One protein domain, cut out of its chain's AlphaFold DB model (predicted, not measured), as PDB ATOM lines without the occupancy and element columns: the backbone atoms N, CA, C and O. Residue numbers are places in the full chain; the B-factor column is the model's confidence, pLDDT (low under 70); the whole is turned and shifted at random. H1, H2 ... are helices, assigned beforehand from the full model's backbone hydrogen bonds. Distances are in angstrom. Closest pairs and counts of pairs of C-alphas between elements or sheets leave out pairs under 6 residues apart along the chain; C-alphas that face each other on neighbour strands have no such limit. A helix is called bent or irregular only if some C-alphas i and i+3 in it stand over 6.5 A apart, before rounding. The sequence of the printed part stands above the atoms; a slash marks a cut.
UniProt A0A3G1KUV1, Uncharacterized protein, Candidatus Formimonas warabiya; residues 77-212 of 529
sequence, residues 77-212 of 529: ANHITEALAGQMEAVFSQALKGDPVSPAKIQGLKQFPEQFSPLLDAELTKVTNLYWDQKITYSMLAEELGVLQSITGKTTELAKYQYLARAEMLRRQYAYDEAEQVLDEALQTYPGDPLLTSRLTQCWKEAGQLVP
ATOM      1  N   ALA A  77       8.626 -35.836  71.337       92.00
ATOM      2  CA  ALA A  77       8.449 -35.806  69.887       92.00
ATOM      3  C   ALA A  77       9.788 -35.913  69.136       92.00
ATOM      4  O   ALA A  77       9.852 -36.608  68.121       92.00
ATOM      5  N   ASN A  78      10.858 -35.298  69.650       92.31
ATOM      6  CA  ASN A  78      12.201 -35.415  69.077       92.31
ATOM      7  C   ASN A  78      12.730 -36.852  69.178       92.31
ATOM      8  O   ASN A  78      13.133 -37.409  68.161       92.31
ATOM      9  N   HIS A  79      12.628 -37.492  70.350       94.31
ATOM     10  CA  HIS A  79      13.025 -38.897  70.512       94.31
ATOM     11  C   HIS A  79      12.236 -39.840  69.594       94.31
ATOM     12  O   HIS A  79      12.806 -40.758  69.008       94.31
ATOM     13  N   ILE A  80      10.929 -39.600  69.422       94.62
ATOM     14  CA  ILE A  80      10.112 -40.345  68.454       94.62
ATOM     15  C   ILE A  80      10.640 -40.121  67.036       94.62
ATOM     16  O   ILE A  80      10.837 -41.087  66.311       94.62
ATOM     17  N   THR A  81      10.895 -38.875  66.640       92.75
ATOM     18  CA  THR A  81      11.372 -38.540  65.288       92.75
ATOM     19  C   THR A  81      12.720 -39.202  64.986       92.75
ATOM     20  O   THR A  81      12.881 -39.792  63.921       92.75
ATOM     21  N   GLU A  82      13.662 -39.182  65.933       92.81
ATOM     22  CA  GLU A  82      14.958 -39.865  65.816       92.81
ATOM     23  C   GLU A  82      14.795 -41.387  65.679       92.81
ATOM     24  O   GLU A  82      15.385 -42.001  64.787       92.81
ATOM     25  N   ALA A  83      13.948 -42.000  66.514       93.38
ATOM     26  CA  ALA A  83      13.672 -43.433  66.447       93.38
ATOM     27  C   ALA A  83      13.011 -43.832  65.117       93.38
ATOM     28  O   ALA A  83      13.403 -44.823  64.498       93.38
ATOM     29  N   LEU A  84      12.042 -43.040  64.645       92.12
ATOM     30  CA  LEU A  84      11.391 -43.248  63.354       92.12
ATOM     31  C   LEU A  84      12.382 -43.115  62.200       92.12
ATOM     32  O   LEU A  84      12.335 -43.941  61.296       92.12
ATOM     33  N   ALA A  85      13.289 -42.135  62.230       90.50
ATOM     34  CA  ALA A  85      14.308 -41.966  61.195       90.50
ATOM     35  C   ALA A  85      15.227 -43.196  61.097       90.50
ATOM     36  O   ALA A  85      15.433 -43.720  60.001       90.50
ATOM     37  N   GLY A  86      15.701 -43.723  62.232       90.06
ATOM     38  CA  GLY A  86      16.504 -44.951  62.255       90.06
ATOM     39  C   GLY A  86      15.725 -46.186  61.780       90.06
ATOM     40  O   GLY A  86      16.239 -47.011  61.021       90.06
ATOM     41  N   GLN A  87      14.452 -46.307  62.170       89.44
ATOM     42  CA  GLN A  87      13.588 -47.392  61.696       89.44
ATOM     43  C   GLN A  87      13.328 -47.301  60.187       89.44
ATOM     44  O   GLN A  87      13.330 -48.322  59.497       89.44
ATOM     45  N   MET A  88      13.126 -46.087  59.682       88.62
ATOM     46  CA  MET A  88      12.919 -45.777  58.274       88.62
ATOM     47  C   MET A  88      14.141 -46.183  57.444       88.62
ATOM     48  O   MET A  88      14.008 -46.953  56.495       88.62
ATOM     49  N   GLU A  89      15.341 -45.776  57.864       88.25
ATOM     50  CA  GLU A  89      16.599 -46.172  57.225       88.25
ATOM     51  C   GLU A  89      16.767 -47.697  57.183       88.25
ATOM     52  O   GLU A  89      17.148 -48.255  56.151       88.25
ATOM     53  N   ALA A  90      16.434 -48.394  58.274       86.88
ATOM     54  CA  ALA A  90      16.507 -49.849  58.331       86.88
ATOM     55  C   ALA A  90      15.493 -50.537  57.400       86.88
ATOM     56  O   ALA A  90      15.812 -51.582  56.833       86.88
ATOM     57  N   VAL A  91      14.284 -49.985  57.253       86.31
ATOM     58  CA  VAL A  91      13.249 -50.495  56.337       86.31
ATOM     59  C   VAL A  91      13.673 -50.303  54.882       86.31
ATOM     60  O   VAL A  91      13.658 -51.271  54.122       86.31
ATOM     61  N   PHE A  92      14.108 -49.103  54.500       82.19
ATOM     62  CA  PHE A  92      14.492 -48.817  53.113       82.19
ATOM     63  C   PHE A  92      15.788 -49.511  52.716       82.19
ATOM     64  O   PHE A  92      15.865 -50.116  51.654       82.19
ATOM     65  N   SER A  93      16.768 -49.595  53.617       83.12
ATOM     66  CA  SER A  93      17.979 -50.383  53.359       83.12
ATOM     67  C   SER A  93      17.693 -51.874  53.137       83.12
ATOM     68  O   SER A  93      18.467 -52.534  52.447       83.12
ATOM     69  N   GLN A  94      16.624 -52.421  53.731       82.81
ATOM     70  CA  GLN A  94      16.164 -53.791  53.468       82.81
ATOM     71  C   GLN A  94      15.439 -53.877  52.119       82.81
ATOM     72  O   GLN A  94      15.785 -54.732  51.305       82.81
ATOM     73  N   ALA A  95      14.513 -52.953  51.847       78.56
ATOM     74  CA  ALA A  95      13.786 -52.890  50.579       78.56
ATOM     75  C   ALA A  95      14.734 -52.757  49.371       78.56
ATOM     76  O   ALA A  95      14.617 -53.521  48.416       78.56
ATOM     77  N   LEU A  96      15.755 -51.892  49.442       77.62
ATOM     78  CA  LEU A  96      16.780 -51.750  48.394       77.62
ATOM     79  C   LEU A  96      17.640 -52.994  48.196       77.62
ATOM     80  O   LEU A  96      18.219 -53.171  47.131       77.62
ATOM     81  N   LYS A  97      17.763 -53.859  49.202       78.56
ATOM     82  CA  LYS A  97      18.445 -55.152  49.043       78.56
ATOM     83  C   LYS A  97      17.523 -56.218  48.455       78.56
ATOM     84  O   LYS A  97      17.978 -57.317  48.158       78.56
ATOM     85  N   GLY A  98      16.243 -55.894  48.274       71.06
ATOM     86  CA  GLY A  98      15.203 -56.833  47.889       71.06
ATOM     87  C   GLY A  98      14.801 -57.786  49.015       71.06
ATOM     88  O   GLY A  98      14.078 -58.746  48.733       71.06
ATOM     89  N   ASP A  99      15.245 -57.528  50.249       78.69
ATOM     90  CA  ASP A  99      14.925 -58.332  51.422       78.69
ATOM     91  C   ASP A  99      13.480 -58.061  51.872       78.69
ATOM     92  O   ASP A  99      13.041 -56.907  51.880       78.69
ATOM     93  N   PRO A 100      12.731 -59.087  52.318       75.31
ATOM     94  CA  PRO A 100      11.401 -58.883  52.871       75.31
ATOM     95  C   PRO A 100      11.436 -57.917  54.059       75.31
ATOM     96  O   PRO A 100      12.057 -58.187  55.092       75.31
ATOM     97  N   VAL A 101      10.718 -56.802  53.941       80.00
ATOM     98  CA  VAL A 101      10.570 -55.845  55.039       80.00
ATOM     99  C   VAL A 101       9.650 -56.436  56.109       80.00
ATOM    100  O   VAL A 101       8.532 -56.868  55.828       80.00
ATOM    101  N   SER A 102      10.098 -56.425  57.368       82.38
ATOM    102  CA  SER A 102       9.302 -56.928  58.494       82.38
ATOM    103  C   SER A 102       7.995 -56.133  58.674       82.38
ATOM    104  O   SER A 102       8.050 -54.915  58.888       82.38
ATOM    105  N   PRO A 103       6.818 -56.795  58.711       83.94
ATOM    106  CA  PRO A 103       5.543 -56.129  58.986       83.94
ATOM    107  C   PRO A 103       5.523 -55.373  60.319       83.94
ATOM    108  O   PRO A 103       4.872 -54.335  60.430       83.94
ATOM    109  N   ALA A 104       6.262 -55.856  61.325       82.62
ATOM    110  CA  ALA A 104       6.361 -55.201  62.628       82.62
ATOM    111  C   ALA A 104       7.055 -53.832  62.530       82.62
ATOM    112  O   ALA A 104       6.604 -52.874  63.159       82.62
ATOM    113  N   LYS A 105       8.088 -53.712  61.682       84.19
ATOM    114  CA  LYS A 105       8.785 -52.438  61.453       84.19
ATOM    115  C   LYS A 105       7.883 -51.418  60.763       84.19
ATOM    116  O   LYS A 105       7.774 -50.283  61.212       84.19
ATOM    117  N   ILE A 106       7.158 -51.849  59.729       85.19
ATOM    118  CA  ILE A 106       6.156 -51.012  59.050       85.19
ATOM    119  C   ILE A 106       5.069 -50.561  60.039       85.19
ATOM    120  O   ILE A 106       4.657 -49.401  60.034       85.19
ATOM    121  N   GLN A 107       4.609 -51.459  60.915       86.44
ATOM    122  CA  GLN A 107       3.588 -51.140  61.913       86.44
ATOM    123  C   GLN A 107       4.074 -50.125  62.956       86.44
ATOM    124  O   GLN A 107       3.256 -49.345  63.450       86.44
ATOM    125  N   GLY A 108       5.373 -50.110  63.273       86.62
ATOM    126  CA  GLY A 108       5.990 -49.111  64.145       86.62
ATOM    127  C   GLY A 108       5.873 -47.695  63.586       86.62
ATOM    128  O   GLY A 108       5.308 -46.823  64.247       86.62
ATOM    129  N   LEU A 109       6.266 -47.512  62.320       87.00
ATOM    130  CA  LEU A 109       6.195 -46.226  61.615       87.00
ATOM    131  C   LEU A 109       4.766 -45.654  61.574       87.00
ATOM    132  O   LEU A 109       4.552 -44.457  61.755       87.00
ATOM    133  N   LYS A 110       3.759 -46.524  61.432       89.31
ATOM    134  CA  LYS A 110       2.334 -46.141  61.423       89.31
ATOM    135  C   LYS A 110       1.821 -45.555  62.740       89.31
ATOM    136  O   LYS A 110       0.725 -44.994  62.760       89.31
ATOM    137  N   GLN A 111       2.543 -45.715  63.851       91.06
ATOM    138  CA  GLN A 111       2.059 -45.248  65.153       91.06
ATOM    139  C   GLN A 111       2.140 -43.740  65.339       91.06
ATOM    140  O   GLN A 111       1.371 -43.193  66.128       91.06
ATOM    141  N   PHE A 112       3.013 -43.077  64.587       90.31
ATOM    142  CA  PHE A 112       3.368 -41.680  64.805       90.31
ATOM    143  C   PHE A 112       3.318 -40.885  63.489       90.31
ATOM    144  O   PHE A 112       4.344 -40.391  63.024       90.31
ATOM    145  N   PRO A 113       2.137 -40.758  62.848       85.56
ATOM    146  CA  PRO A 113       2.018 -40.139  61.526       85.56
ATOM    147  C   PRO A 113       2.452 -38.665  61.501       85.56
ATOM    148  O   PRO A 113       2.998 -38.210  60.500       85.56
ATOM    149  N   GLU A 114       2.255 -37.924  62.596       86.38
ATOM    150  CA  GLU A 114       2.672 -36.517  62.705       86.38
ATOM    151  C   GLU A 114       4.196 -36.370  62.722       86.38
ATOM    152  O   GLU A 114       4.728 -35.495  62.050       86.38
ATOM    153  N   GLN A 115       4.897 -37.237  63.458       89.81
ATOM    154  CA  GLN A 115       6.360 -37.232  63.559       89.81
ATOM    155  C   GLN A 115       7.017 -37.873  62.329       89.81
ATOM    156  O   GLN A 115       8.141 -37.530  61.980       89.81
ATOM    157  N   PHE A 116       6.310 -38.778  61.644       86.69
ATOM    158  CA  PHE A 116       6.771 -39.380  60.396       86.69
ATOM    159  C   PHE A 116       6.655 -38.425  59.201       86.69
ATOM    160  O   PHE A 116       7.511 -38.436  58.322       86.69
ATOM    161  N   SER A 117       5.615 -37.585  59.152       83.25
ATOM    162  CA  SER A 117       5.333 -36.712  58.002       83.25
ATOM    163  C   SER A 117       6.529 -35.838  57.560       83.25
ATOM    164  O   SER A 117       6.833 -35.835  56.367       83.25
ATOM    165  N   PRO A 118       7.288 -35.177  58.462       83.69
ATOM    166  CA  PRO A 118       8.480 -34.414  58.080       83.69
ATOM    167  C   PRO A 118       9.623 -35.260  57.501       83.69
ATOM    168  O   PRO A 118      10.453 -34.737  56.763       83.69
ATOM    169  N   LEU A 119       9.682 -36.556  57.828       87.25
ATOM    170  CA  LEU A 119      10.700 -37.483  57.322       87.25
ATOM    171  C   LEU A 119      10.370 -37.982  55.907       87.25
ATOM    172  O   LEU A 119      11.275 -38.335  55.152       87.25
ATOM    173  N   LEU A 120       9.083 -37.982  55.540       86.00
ATOM    174  CA  LEU A 120       8.597 -38.513  54.269       86.00
ATOM    175  C   LEU A 120       9.186 -37.777  53.062       86.00
ATOM    176  O   LEU A 120       9.668 -38.427  52.141       86.00
ATOM    177  N   ASP A 121       9.144 -36.442  53.044       84.56
ATOM    178  CA  ASP A 121       9.619 -35.668  51.884       84.56
ATOM    179  C   ASP A 121      11.136 -35.810  51.683       84.56
ATOM    180  O   ASP A 121      11.611 -35.948  50.553       84.56
ATOM    181  N   ALA A 122      11.895 -35.880  52.783       86.50
ATOM    182  CA  ALA A 122      13.331 -36.137  52.741       86.50
ATOM    183  C   ALA A 122      13.641 -37.518  52.138       86.50
ATOM    184  O   ALA A 122      14.520 -37.626  51.279       86.50
ATOM    185  N   GLU A 123      12.902 -38.560  52.532       88.81
ATOM    186  CA  GLU A 123      13.103 -39.906  51.989       88.81
ATOM    187  C   GLU A 123      12.659 -40.006  50.528       88.81
ATOM    188  O   GLU A 123      13.404 -40.532  49.704       88.81
ATOM    189  N   LEU A 124      11.503 -39.432  50.173       90.56
ATOM    190  CA  LEU A 124      11.018 -39.383  48.790       90.56
ATOM    191  C   LEU A 124      12.013 -38.674  47.868       90.56
ATOM    192  O   LEU A 124      12.322 -39.178  46.785       90.56
ATOM    193  N   THR A 125      12.567 -37.545  48.313       89.00
ATOM    194  CA  THR A 125      13.624 -36.826  47.592       89.00
ATOM    195  C   THR A 125      14.860 -37.705  47.418       89.00
ATOM    196  O   THR A 125      15.386 -37.836  46.312       89.00
ATOM    197  N   LYS A 126      15.323 -38.339  48.502       90.50
ATOM    198  CA  LYS A 126      16.512 -39.197  48.508       90.50
ATOM    199  C   LYS A 126      16.371 -40.380  47.549       90.50
ATOM    200  O   LYS A 126      17.238 -40.546  46.692       90.50
ATOM    201  N   VAL A 127      15.306 -41.178  47.651       90.00
ATOM    202  CA  VAL A 127      15.127 -42.356  46.783       90.00
ATOM    203  C   VAL A 127      14.939 -41.956  45.321       90.00
ATOM    204  O   VAL A 127      15.516 -42.566  44.419       90.00
ATOM    205  N   THR A 128      14.207 -40.873  45.064       90.81
ATOM    206  CA  THR A 128      14.008 -40.378  43.699       90.81
ATOM    207  C   THR A 128      15.333 -39.923  43.083       90.81
ATOM    208  O   THR A 128      15.609 -40.240  41.925       90.81
ATOM    209  N   ASN A 129      16.202 -39.273  43.864       92.12
ATOM    210  CA  ASN A 129      17.552 -38.923  43.423       92.12
ATOM    211  C   ASN A 129      18.417 -40.164  43.158       92.12
ATOM    212  O   ASN A 129      19.100 -40.199  42.140       92.12
ATOM    213  N   LEU A 130      18.345 -41.210  43.991       92.75
ATOM    214  CA  LEU A 130      19.051 -42.473  43.722       92.75
ATOM    215  C   LEU A 130      18.635 -43.079  42.376       92.75
ATOM    216  O   LEU A 130      19.485 -43.562  41.626       92.75
ATOM    217  N   TYR A 131      17.343 -43.040  42.047       93.19
ATOM    218  CA  TYR A 131      16.851 -43.511  40.754       93.19
ATOM    219  C   TYR A 131      17.326 -42.620  39.598       93.19
ATOM    220  O   TYR A 131      17.777 -43.115  38.556       93.19
ATOM    221  N   TRP A 132      17.289 -41.299  39.781       90.81
ATOM    222  CA  TRP A 132      17.785 -40.339  38.795       90.81
ATOM    223  C   TRP A 132      19.276 -40.485  38.511       90.81
ATOM    224  O   TRP A 132      19.655 -40.534  37.340       90.81
ATOM    225  N   ASP A 133      20.076 -40.716  39.543       92.94
ATOM    226  CA  ASP A 133      21.515 -40.973  39.460       92.94
ATOM    227  C   ASP A 133      21.850 -42.414  39.030       92.94
ATOM    228  O   ASP A 133      23.016 -42.823  39.065       92.94
ATOM    229  N   GLN A 134      20.835 -43.193  38.627       91.25
ATOM    230  CA  GLN A 134      20.948 -44.571  38.136       91.25
ATOM    231  C   GLN A 134      21.625 -45.512  39.147       91.25
ATOM    232  O   GLN A 134      22.341 -46.441  38.778       91.25
ATOM    233  N   LYS A 135      21.427 -45.260  40.445       92.31
ATOM    234  CA  LYS A 135      21.932 -46.106  41.538       92.31
ATOM    235  C   LYS A 135      20.987 -47.247  41.893       92.31
ATOM    236  O   LYS A 135      21.435 -48.234  42.466       92.31
ATOM    237  N   ILE A 136      19.709 -47.107  41.550       92.25
ATOM    238  CA  ILE A 136      18.661 -48.114  41.734       92.25
ATOM    239  C   ILE A 136      17.818 -48.211  40.458       92.25
ATOM    240  O   ILE A 136      17.793 -47.272  39.656       92.25
ATOM    241  N   THR A 137      17.122 -49.330  40.265       92.44
ATOM    242  CA  THR A 137      16.190 -49.506  39.144       92.44
ATOM    243  C   THR A 137      14.805 -48.939  39.466       92.44
ATOM    244  O   THR A 137      14.500 -48.583  40.606       92.44
ATOM    245  N   TYR A 138      13.935 -48.870  38.453       92.50
ATOM    246  CA  TYR A 138      12.546 -48.459  38.661       92.50
ATOM    247  C   TYR A 138      11.778 -49.440  39.557       92.50
ATOM    248  O   TYR A 138      10.976 -48.988  40.367       92.50
ATOM    249  N   SER A 139      12.019 -50.756  39.458       89.06
ATOM    250  CA  SER A 139      11.300 -51.724  40.301       89.06
ATOM    251  C   SER A 139      11.644 -51.549  41.781       89.06
ATOM    252  O   SER A 139      10.743 -51.559  42.612       89.06
ATOM    253  N   MET A 140      12.918 -51.282  42.095       89.69
ATOM    254  CA  MET A 140      13.374 -50.997  43.456       89.69
ATOM    255  C   MET A 140      12.707 -49.731  44.002       89.69
ATOM    256  O   MET A 140      12.173 -49.741  45.108       89.69
ATOM    257  N   LEU A 141      12.664 -48.656  43.203       91.81
ATOM    258  CA  LEU A 141      11.948 -47.431  43.569       91.81
ATOM    259  C   LEU A 141      10.443 -47.690  43.755       91.81
ATOM    260  O   LEU A 141       9.850 -47.204  44.711       91.81
ATOM    261  N   ALA A 142       9.810 -48.453  42.866       89.50
ATOM    262  CA  ALA A 142       8.390 -48.774  42.960       89.50
ATOM    263  C   ALA A 142       8.066 -49.617  44.207       89.50
ATOM    264  O   ALA A 142       7.043 -49.374  44.849       89.50
ATOM    265  N   GLU A 143       8.940 -50.560  44.580       86.69
ATOM    266  CA  GLU A 143       8.845 -51.336  45.823       86.69
ATOM    267  C   GLU A 143       8.912 -50.403  47.040       86.69
ATOM    268  O   GLU A 143       8.023 -50.444  47.895       86.69
ATOM    269  N   GLU A 144       9.877 -49.480  47.078       88.69
ATOM    270  CA  GLU A 144       9.969 -48.482  48.149       88.69
ATOM    271  C   GLU A 144       8.749 -47.561  48.231       88.69
ATOM    272  O   GLU A 144       8.186 -47.367  49.312       88.69
ATOM    273  N   LEU A 145       8.296 -47.016  47.098       89.69
ATOM    274  CA  LEU A 145       7.103 -46.172  47.041       89.69
ATOM    275  C   LEU A 145       5.856 -46.949  47.489       89.69
ATOM    276  O   LEU A 145       4.973 -46.369  48.124       89.69
ATOM    277  N   GLY A 146       5.789 -48.253  47.212       87.94
ATOM    278  CA  GLY A 146       4.747 -49.149  47.712       87.94
ATOM    279  C   GLY A 146       4.807 -49.337  49.232       87.94
ATOM    280  O   GLY A 146       3.776 -49.261  49.908       87.94
ATOM    281  N   VAL A 147       6.006 -49.506  49.797       86.56
ATOM    282  CA  VAL A 147       6.210 -49.561  51.254       86.56
ATOM    283  C   VAL A 147       5.787 -48.241  51.904       86.56
ATOM    284  O   VAL A 147       4.998 -48.267  52.853       86.56
ATOM    285  N   LEU A 148       6.216 -47.095  51.365       87.31
ATOM    286  CA  LEU A 148       5.803 -45.764  51.828       87.31
ATOM    287  C   LEU A 148       4.285 -45.585  51.764       87.31
ATOM    288  O   LEU A 148       3.670 -45.188  52.757       87.31
ATOM    289  N   GLN A 149       3.659 -45.976  50.650       88.38
ATOM    290  CA  GLN A 149       2.202 -45.953  50.501       88.38
ATOM    291  C   GLN A 149       1.506 -46.782  51.575       88.38
ATOM    292  O   GLN A 149       0.469 -46.375  52.104       88.38
ATOM    293  N   SER A 150       2.073 -47.939  51.919       85.50
ATOM    294  CA  SER A 150       1.516 -48.801  52.955       85.50
ATOM    295  C   SER A 150       1.556 -48.146  54.339       85.50
ATOM    296  O   SER A 150       0.675 -48.451  55.143       85.50
ATOM    297  N   ILE A 151       2.535 -47.268  54.614       84.31
ATOM    298  CA  ILE A 151       2.746 -46.564  55.890       84.31
ATOM    299  C   ILE A 151       1.844 -45.333  55.989       84.31
ATOM    300  O   ILE A 151       1.080 -45.211  56.944       84.31
ATOM    301  N   THR A 152       1.922 -44.432  55.009       82.94
ATOM    302  CA  THR A 152       1.280 -43.109  55.075       82.94
ATOM    303  C   THR A 152      -0.102 -43.066  54.442       82.94
ATOM    304  O   THR A 152      -0.799 -42.057  54.534       82.94
ATOM    305  N   GLY A 153      -0.497 -44.136  53.752       80.69
ATOM    306  CA  GLY A 153      -1.603 -44.089  52.807       80.69
ATOM    307  C   GLY A 153      -1.251 -43.252  51.573       80.69
ATOM    308  O   GLY A 153      -0.089 -42.938  51.305       80.69
ATOM    309  N   LYS A 154      -2.278 -42.880  50.803       74.12
ATOM    310  CA  LYS A 154      -2.142 -41.992  49.643       74.12
ATOM    311  C   LYS A 154      -2.022 -40.543  50.117       74.12
ATOM    312  O   LYS A 154      -3.035 -39.878  50.314       74.12
ATOM    313  N   THR A 155      -0.794 -40.075  50.320       80.81
ATOM    314  CA  THR A 155      -0.518 -38.659  50.579       80.81
ATOM    315  C   THR A 155      -0.267 -37.910  49.276       80.81
ATOM    316  O   THR A 155       0.168 -38.487  48.276       80.81
ATOM    317  N   THR A 156      -0.532 -36.605  49.298       80.31
ATOM    318  CA  THR A 156      -0.287 -35.706  48.168       80.31
ATOM    319  C   THR A 156       1.195 -35.670  47.790       80.31
ATOM    320  O   THR A 156       1.509 -35.694  46.608       80.31
ATOM    321  N   GLU A 157       2.125 -35.711  48.748       83.06
ATOM    322  CA  GLU A 157       3.557 -35.774  48.418       83.06
ATOM    323  C   GLU A 157       3.926 -37.082  47.716       83.06
ATOM    324  O   GLU A 157       4.505 -37.056  46.634       83.06
ATOM    325  N   LEU A 158       3.516 -38.233  48.256       89.12
ATOM    326  CA  LEU A 158       3.835 -39.531  47.660       89.12
ATOM    327  C   LEU A 158       3.324 -39.653  46.216       89.12
ATOM    328  O   LEU A 158       4.045 -40.143  45.348       89.12
ATOM    329  N   ALA A 159       2.103 -39.181  45.950       91.81
ATOM    330  CA  ALA A 159       1.521 -39.223  44.612       91.81
ATOM    331  C   ALA A 159       2.363 -38.435  43.588       91.81
ATOM    332  O   ALA A 159       2.620 -38.945  42.499       91.81
ATOM    333  N   LYS A 160       2.880 -37.252  43.953       93.12
ATOM    334  CA  LYS A 160       3.782 -36.450  43.104       93.12
ATOM    335  C   LYS A 160       5.020 -37.246  42.684       93.12
ATOM    336  O   LYS A 160       5.365 -37.284  41.504       93.12
ATOM    337  N   TYR A 161       5.674 -37.917  43.633       93.50
ATOM    338  CA  TYR A 161       6.874 -38.709  43.349       93.50
ATOM    339  C   TYR A 161       6.573 -39.998  42.573       93.50
ATOM    340  O   TYR A 161       7.393 -40.415  41.761       93.50
ATOM    341  N   GLN A 162       5.384 -40.588  42.730       94.19
ATOM    342  CA  GLN A 162       4.928 -41.692  41.877       94.19
ATOM    343  C   GLN A 162       4.765 -41.253  40.412       94.19
ATOM    344  O   GLN A 162       5.213 -41.968  39.513       94.19
ATOM    345  N   TYR A 163       4.198 -40.063  40.161       95.62
ATOM    346  CA  TYR A 163       4.146 -39.487  38.813       95.62
ATOM    347  C   TYR A 163       5.551 -39.255  38.244       95.62
ATOM    348  O   TYR A 163       5.840 -39.696  37.134       95.62
ATOM    349  N   LEU A 164       6.446 -38.629  39.019       95.81
ATOM    350  CA  LEU A 164       7.833 -38.372  38.608       95.81
ATOM    351  C   LEU A 164       8.598 -39.662  38.277       95.81
ATOM    352  O   LEU A 164       9.290 -39.720  37.262       95.81
ATOM    353  N   ALA A 165       8.463 -40.695  39.112       95.12
ATOM    354  CA  ALA A 165       9.103 -41.991  38.911       95.12
ATOM    355  C   ALA A 165       8.631 -42.656  37.613       95.12
ATOM    356  O   ALA A 165       9.446 -43.105  36.807       95.12
ATOM    357  N   ARG A 166       7.310 -42.684  37.393       95.75
ATOM    358  CA  ARG A 166       6.706 -43.272  36.193       95.75
ATOM    359  C   ARG A 166       7.092 -42.503  34.930       95.75
ATOM    360  O   ARG A 166       7.472 -43.130  33.945       95.75
ATOM    361  N   ALA A 167       7.022 -41.174  34.960       97.25
ATOM    362  CA  ALA A 167       7.390 -40.333  33.825       97.25
ATOM    363  C   ALA A 167       8.868 -40.493  33.450       97.25
ATOM    364  O   ALA A 167       9.197 -40.613  32.275       97.25
ATOM    365  N   GLU A 168       9.765 -40.555  34.437       96.56
ATOM    366  CA  GLU A 168      11.189 -40.774  34.181       96.56
ATOM    367  C   GLU A 168      11.465 -42.165  33.593       96.56
ATOM    368  O   GLU A 168      12.289 -42.285  32.687       96.56
ATOM    369  N   MET A 169      10.774 -43.207  34.067       96.00
ATOM    370  CA  MET A 169      10.879 -44.553  33.498       96.00
ATOM    371  C   MET A 169      10.474 -44.565  32.018       96.00
ATOM    372  O   MET A 169      11.255 -45.022  31.183       96.00
ATOM    373  N   LEU A 170       9.321 -43.971  31.690       97.69
ATOM    374  CA  LEU A 170       8.833 -43.832  30.314       97.69
ATOM    375  C   LEU A 170       9.813 -43.026  29.449       97.69
ATOM    376  O   LEU A 170      10.213 -43.472  28.375       97.69
ATOM    377  N   ARG A 171      10.293 -41.881  29.950       97.44
ATOM    378  CA  ARG A 171      11.271 -41.032  29.255       97.44
ATOM    379  C   ARG A 171      12.562 -41.788  28.935       97.44
ATOM    380  O   ARG A 171      13.080 -41.671  27.826       97.44
ATOM    381  N   ARG A 172      13.090 -42.572  29.881       96.31
ATOM    382  CA  ARG A 172      14.312 -43.379  29.683       96.31
ATOM    383  C   ARG A 172      14.141 -44.480  28.642       96.31
ATOM    384  O   ARG A 172      15.131 -44.870  28.034       96.31
ATOM    385  N   GLN A 173      12.910 -44.935  28.437       97.38
ATOM    386  CA  GLN A 173      12.522 -45.859  27.375       97.38
ATOM    387  C   GLN A 173      12.074 -45.127  26.101       97.38
ATOM    388  O   GLN A 173      11.508 -45.745  25.215       97.38
ATOM    389  N   TYR A 174      12.288 -43.817  25.966       98.00
ATOM    390  CA  TYR A 174      11.870 -43.039  24.787       98.00
ATOM    391  C   TYR A 174      10.345 -42.964  24.555       98.00
ATOM    392  O   TYR A 174       9.896 -42.552  23.484       98.00
ATOM    393  N   ALA A 175       9.537 -43.316  25.558       97.56
ATOM    394  CA  ALA A 175       8.084 -43.133  25.580       97.56
ATOM    395  C   ALA A 175       7.746 -41.688  25.992       97.56
ATOM    396  O   ALA A 175       7.211 -41.429  27.069       97.56
ATOM    397  N   TYR A 176       8.188 -40.726  25.172       98.00
ATOM    398  CA  TYR A 176       8.098 -39.298  25.490       98.00
ATOM    399  C   TYR A 176       6.657 -38.794  25.555       98.00
ATOM    400  O   TYR A 176       6.344 -38.026  26.460       98.00
ATOM    401  N   ASP A 177       5.790 -39.259  24.653       96.75
ATOM    402  CA  ASP A 177       4.378 -38.867  24.617       96.75
ATOM    403  C   ASP A 177       3.644 -39.383  25.868       96.75
ATOM    404  O   ASP A 177       2.866 -38.664  26.494       96.75
ATOM    405  N   GLU A 178       3.918 -40.620  26.291       97.94
ATOM    406  CA  GLU A 178       3.361 -41.184  27.520       97.94
ATOM    407  C   GLU A 178       3.931 -40.503  28.772       97.94
ATOM    408  O   GLU A 178       3.203 -40.272  29.739       97.94
ATOM    409  N   ALA A 179       5.226 -40.169  28.775       98.38
ATOM    410  CA  ALA A 179       5.849 -39.425  29.867       98.38
ATOM    411  C   ALA A 179       5.236 -38.023  30.012       98.38
ATOM    412  O   ALA A 179       4.943 -37.602  31.132       98.38
ATOM    413  N   GLU A 180       5.001 -37.328  28.896       98.25
ATOM    414  CA  GLU A 180       4.292 -36.046  28.846       98.25
ATOM    415  C   GLU A 180       2.886 -36.170  29.435       98.25
ATOM    416  O   GLU A 180       2.560 -35.422  30.352       98.25
ATOM    417  N   GLN A 181       2.098 -37.166  29.017       98.25
ATOM    418  CA  GLN A 181       0.750 -37.384  29.562       98.25
ATOM    419  C   GLN A 181       0.755 -37.567  31.086       98.25
ATOM    420  O   GLN A 181      -0.075 -36.981  31.783       98.25
ATOM    421  N   VAL A 182       1.700 -38.352  31.615       98.25
ATOM    422  CA  VAL A 182       1.850 -38.567  33.064       98.25
ATOM    423  C   VAL A 182       2.216 -37.265  33.790       98.25
ATOM    424  O   VAL A 182       1.719 -37.012  34.888       98.25
ATOM    425  N   LEU A 183       3.075 -36.431  33.201       98.25
ATOM    426  CA  LEU A 183       3.488 -35.154  33.791       98.25
ATOM    427  C   LEU A 183       2.386 -34.093  33.713       98.25
ATOM    428  O   LEU A 183       2.199 -33.354  34.678       98.25
ATOM    429  N   ASP A 184       1.627 -34.049  32.623       97.44
ATOM    430  CA  ASP A 184       0.475 -33.160  32.467       97.44
ATOM    431  C   ASP A 184      -0.643 -33.510  33.453       97.44
ATOM    432  O   ASP A 184      -1.204 -32.618  34.094       97.44
ATOM    433  N   GLU A 185      -0.940 -34.801  33.640       97.12
ATOM    434  CA  GLU A 185      -1.873 -35.271  34.672       97.12
ATOM    435  C   GLU A 185      -1.412 -34.828  36.070       97.12
ATOM    436  O   GLU A 185      -2.199 -34.299  36.862       97.12
ATOM    437  N   ALA A 186      -0.116 -34.968  36.363       97.00
ATOM    438  CA  ALA A 186       0.447 -34.496  37.618       97.00
ATOM    439  C   ALA A 186       0.293 -32.971  37.765       97.00
ATOM    440  O   ALA A 186      -0.183 -32.504  38.797       97.00
ATOM    441  N   LEU A 187       0.613 -32.177  36.742       97.38
ATOM    442  CA  LEU A 187       0.521 -30.712  36.780       97.38
ATOM    443  C   LEU A 187      -0.910 -30.185  36.970       97.38
ATOM    444  O   LEU A 187      -1.079 -29.091  37.507       97.38
ATOM    445  N   GLN A 188      -1.946 -30.953  36.618       96.00
ATOM    446  CA  GLN A 188      -3.329 -30.617  36.989       96.00
ATOM    447  C   GLN A 188      -3.538 -30.652  38.511       96.00
ATOM    448  O   GLN A 188      -4.285 -29.840  39.057       96.00
ATOM    449  N   THR A 189      -2.864 -31.580  39.194       94.69
ATOM    450  CA  THR A 189      -2.912 -31.735  40.657       94.69
ATOM    451  C   THR A 189      -1.923 -30.805  41.368       94.69
ATOM    452  O   THR A 189      -2.226 -30.306  42.452       94.69
ATOM    453  N   TYR A 190      -0.775 -30.516  40.744       94.81
ATOM    454  CA  TYR A 190       0.293 -29.655  41.272       94.81
ATOM    455  C   TYR A 190       0.620 -28.492  40.311       94.81
ATOM    456  O   TYR A 190       1.711 -28.459  39.728       94.81
ATOM    457  N   PRO A 191      -0.293 -27.521  40.113       95.62
ATOM    458  CA  PRO A 191      -0.078 -26.450  39.146       95.62
ATOM    459  C   PRO A 191       1.165 -25.616  39.470       95.62
ATOM    460  O   PRO A 191       1.297 -25.076  40.568       95.62
ATOM    461  N   GLY A 192       2.060 -25.474  38.490       93.62
ATOM    462  CA  GLY A 192       3.268 -24.655  38.614       93.62
ATOM    463  C   GLY A 192       4.402 -25.285  39.427       93.62
ATOM    464  O   GLY A 192       5.360 -24.579  39.740       93.62
ATOM    465  N   ASP A 193       4.328 -26.581  39.757       96.62
ATOM    466  CA  ASP A 193       5.436 -27.284  40.408       96.62
ATOM    467  C   ASP A 193       6.710 -27.213  39.531       96.62
ATOM    468  O   ASP A 193       6.692 -27.648  38.367       96.62
ATOM    469  N   PRO A 194       7.825 -26.656  40.045       96.00
ATOM    470  CA  PRO A 194       9.032 -26.451  39.245       96.00
ATOM    471  C   PRO A 194       9.679 -27.751  38.763       96.00
ATOM    472  O   PRO A 194      10.281 -27.776  37.688       96.00
ATOM    473  N   LEU A 195       9.574 -28.828  39.545       93.81
ATOM    474  CA  LEU A 195      10.211 -30.102  39.240       93.81
ATOM    475  C   LEU A 195       9.455 -30.820  38.125       93.81
ATOM    476  O   LEU A 195      10.075 -31.207  37.136       93.81
ATOM    477  N   LEU A 196       8.127 -30.907  38.226       96.75
ATOM    478  CA  LEU A 196       7.272 -31.444  37.164       96.75
ATOM    479  C   LEU A 196       7.437 -30.652  35.858       96.75
ATOM    480  O   LEU A 196       7.677 -31.243  34.806       96.75
ATOM    481  N   THR A 197       7.418 -29.317  35.932       97.75
ATOM    482  CA  THR A 197       7.594 -28.439  34.759       97.75
ATOM    483  C   THR A 197       8.962 -28.637  34.093       97.75
ATOM    484  O   THR A 197       9.074 -28.690  32.864       97.75
ATOM    485  N   SER A 198      10.021 -28.779  34.897       96.81
ATOM    486  CA  SER A 198      11.377 -29.053  34.409       96.81
ATOM    487  C   SER A 198      11.461 -30.407  33.698       96.81
ATOM    488  O   SER A 198      12.016 -30.497  32.600       96.81
ATOM    489  N   ARG A 199      10.850 -31.456  34.269       95.94
ATOM    490  CA  ARG A 199      10.810 -32.793  33.655       95.94
ATOM    491  C   ARG A 199      10.013 -32.817  32.356       95.94
ATOM    492  O   ARG A 199      10.467 -33.435  31.395       95.94
ATOM    493  N   LEU A 200       8.899 -32.095  32.287       97.75
ATOM    494  CA  LEU A 200       8.108 -31.972  31.062       97.75
ATOM    495  C   LEU A 200       8.918 -31.290  29.951       97.75
ATOM    496  O   LEU A 200       9.042 -31.812  28.844       97.75
ATOM    497  N   THR A 201       9.593 -30.187  30.288       97.62
ATOM    498  CA  THR A 201      10.485 -29.477  29.357       97.62
ATOM    499  C   THR A 201      11.622 -30.375  28.855       97.62
ATOM    500  O   THR A 201      11.991 -30.321  27.679       97.62
ATOM    501  N   GLN A 202      12.187 -31.212  29.731       95.88
ATOM    502  CA  GLN A 202      13.203 -32.191  29.350       95.88
ATOM    503  C   GLN A 202      12.654 -33.216  28.344       95.88
ATOM    504  O   GLN A 202      13.328 -33.483  27.349       95.88
ATOM    505  N   CYS A 203      11.443 -33.743  28.563       96.50
ATOM    506  CA  CYS A 203      10.803 -34.691  27.646       96.50
ATOM    507  C   CYS A 203      10.645 -34.089  26.244       96.50
ATOM    508  O   CYS A 203      11.120 -34.680  25.277       96.50
ATOM    509  N   TRP A 204      10.096 -32.875  26.132       97.25
ATOM    510  CA  TRP A 204       9.946 -32.194  24.839       97.25
ATOM    511  C   TRP A 204      11.278 -31.954  24.130       97.25
ATOM    512  O   TRP A 204      11.389 -32.128  22.915       97.25
ATOM    513  N   LYS A 205      12.310 -31.559  24.886       97.94
ATOM    514  CA  LYS A 205      13.645 -31.334  24.331       97.94
ATOM    515  C   LYS A 205      14.216 -32.610  23.716       97.94
ATOM    516  O   LYS A 205      14.770 -32.544  22.624       97.94
ATOM    517  N   GLU A 206      14.125 -33.736  24.415       97.12
ATOM    518  CA  GLU A 206      14.672 -35.011  23.943       97.12
ATOM    519  C   GLU A 206      13.832 -35.614  22.807       97.12
ATOM    520  O   GLU A 206      14.398 -36.076  21.816       97.12
ATOM    521  N   ALA A 207      12.501 -35.508  22.873       97.31
ATOM    522  CA  ALA A 207      11.611 -35.889  21.776       97.31
ATOM    523  C   ALA A 207      11.951 -35.130  20.480       97.31
ATOM    524  O   ALA A 207      12.043 -35.720  19.403       97.31
ATOM    525  N   GLY A 208      12.241 -33.828  20.587       97.75
ATOM    526  CA  GLY A 208      12.669 -32.992  19.462       97.75
ATOM    527  C   GLY A 208      14.059 -33.316  18.893       97.75
ATOM    528  O   GLY A 208      14.433 -32.755  17.864       97.75
ATOM    529  N   GLN A 209      14.837 -34.192  19.540       97.44
ATOM    530  CA  GLN A 209      16.165 -34.621  19.081       97.44
ATOM    531  C   GLN A 209      16.146 -35.941  18.307       97.44
ATOM    532  O   GLN A 209      17.185 -36.332  17.769       97.44
ATOM    533  N   LEU A 210      15.005 -36.631  18.241       98.06
ATOM    534  CA  LEU A 210      14.881 -37.855  17.459       98.06
ATOM    535  C   LEU A 210      15.144 -37.570  15.974       98.06
ATOM    536  O   LEU A 210      14.671 -36.586  15.403       98.06
ATOM    537  N   VAL A 211      15.898 -38.459  15.333       98.00
ATOM    538  CA  VAL A 211      16.286 -38.353  13.925       98.00
ATOM    539  C   VAL A 211      15.697 -39.506  13.120       98.00
ATOM    540  O   VAL A 211      15.552 -40.609  13.654       98.00
ATOM    541  N   PRO A 212      15.350 -39.292  11.839       97.81
ATOM    542  CA  PRO A 212      14.887 -40.378  10.987       97.81
ATOM    543  C   PRO A 212      15.963 -41.464  10.860       97.81
ATOM    544  O   PRO A 212      17.148 -41.168  10.692       97.81
TER     545      PRO A 212
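This is residues 77 to 212 of the 529 residues of an uncharacterized protein of Candidatus Formimonas warabiya (UniProt A0A3G1KUV1). Look for an elongated, two-layered block of helices: H4, H5 and H6 stand side by side, running alternately opposite ways, with H3 packed over H4 and H5, and H7 packed on H6 from the same side. H1 and the short H2 make a hairpin at one end of the long axis, and the last printed residues lie at the other end. The printed part has 136 residues with seven named helices, H1 to H7 in order, and no named strand; its class is all helix. It is compact by its radius of gyration of the C-alphas, 16.4 A, yet its spans are 57 by 31 by 19 A.

Find C-alpha 77 at (8.449, -35.806, 69.887); from there H1 runs 26.3 A to residue 95. H2 holds residues 103 to 109. H3, residues 113 to 132, is 27.7 A long, with a kink of 36 degrees near residue 120; it is irregular, but only just, with C-alphas 115 and 118 6.52 A apart. H4, residues 138 to 152, starts at C-alpha (12.546, -48.459, 38.661) and spans 20.6 A. H5, residues 156 to 172, spans 24.8 A; H6, residues 176 to 189, spans 20.2 A. H7, residues 194 to 207, spans 20.0 A and ends at C-alpha (11.611, -35.889, 21.776).

Start at the hub, H4, which touches H1, H2, H3 and H5. H1, H3, H4, H5, H6 and H7 form a bundle, a group of helices that run roughly along each other. H1 and H2 touch as a hairpin, H1 with residues 84 to 91 alone, and their closest C-alphas, those of Leu 84 and Leu 109, are 6.2 A apart. H1 touches H3 with residues 77 to 85 alone, closest at C-alphas 81 and 115, 5.5 A. Past the kink, H3 touches H5 with residues 121 to 128 alone, closest at C-alphas 124 and 161, 6.9 A. H4 and H5 are a hairpin at a shallow tilt of 9 degrees, closest at C-alphas 138 and 169, 6.7 A. H5 and H6 touch at C-alphas 167 and 179, 4.3 A. H6 and H7 touch at C-alphas 176 and 203, 5.8 A. H3 and H7 are apart. Every O i to N i+4 pair is within hydrogen-bond range in H1, H2, H4, H5 and H7; in H3 it is 12 of 16, in H6 9 of 10.

The two C-alphas farthest apart, those of His 79 and Pro 212, are 59.6 A apart. The printed part has no cut, and no link is long. The mean pLDDT of the printed part is 90.9, and no printed residue is under 70.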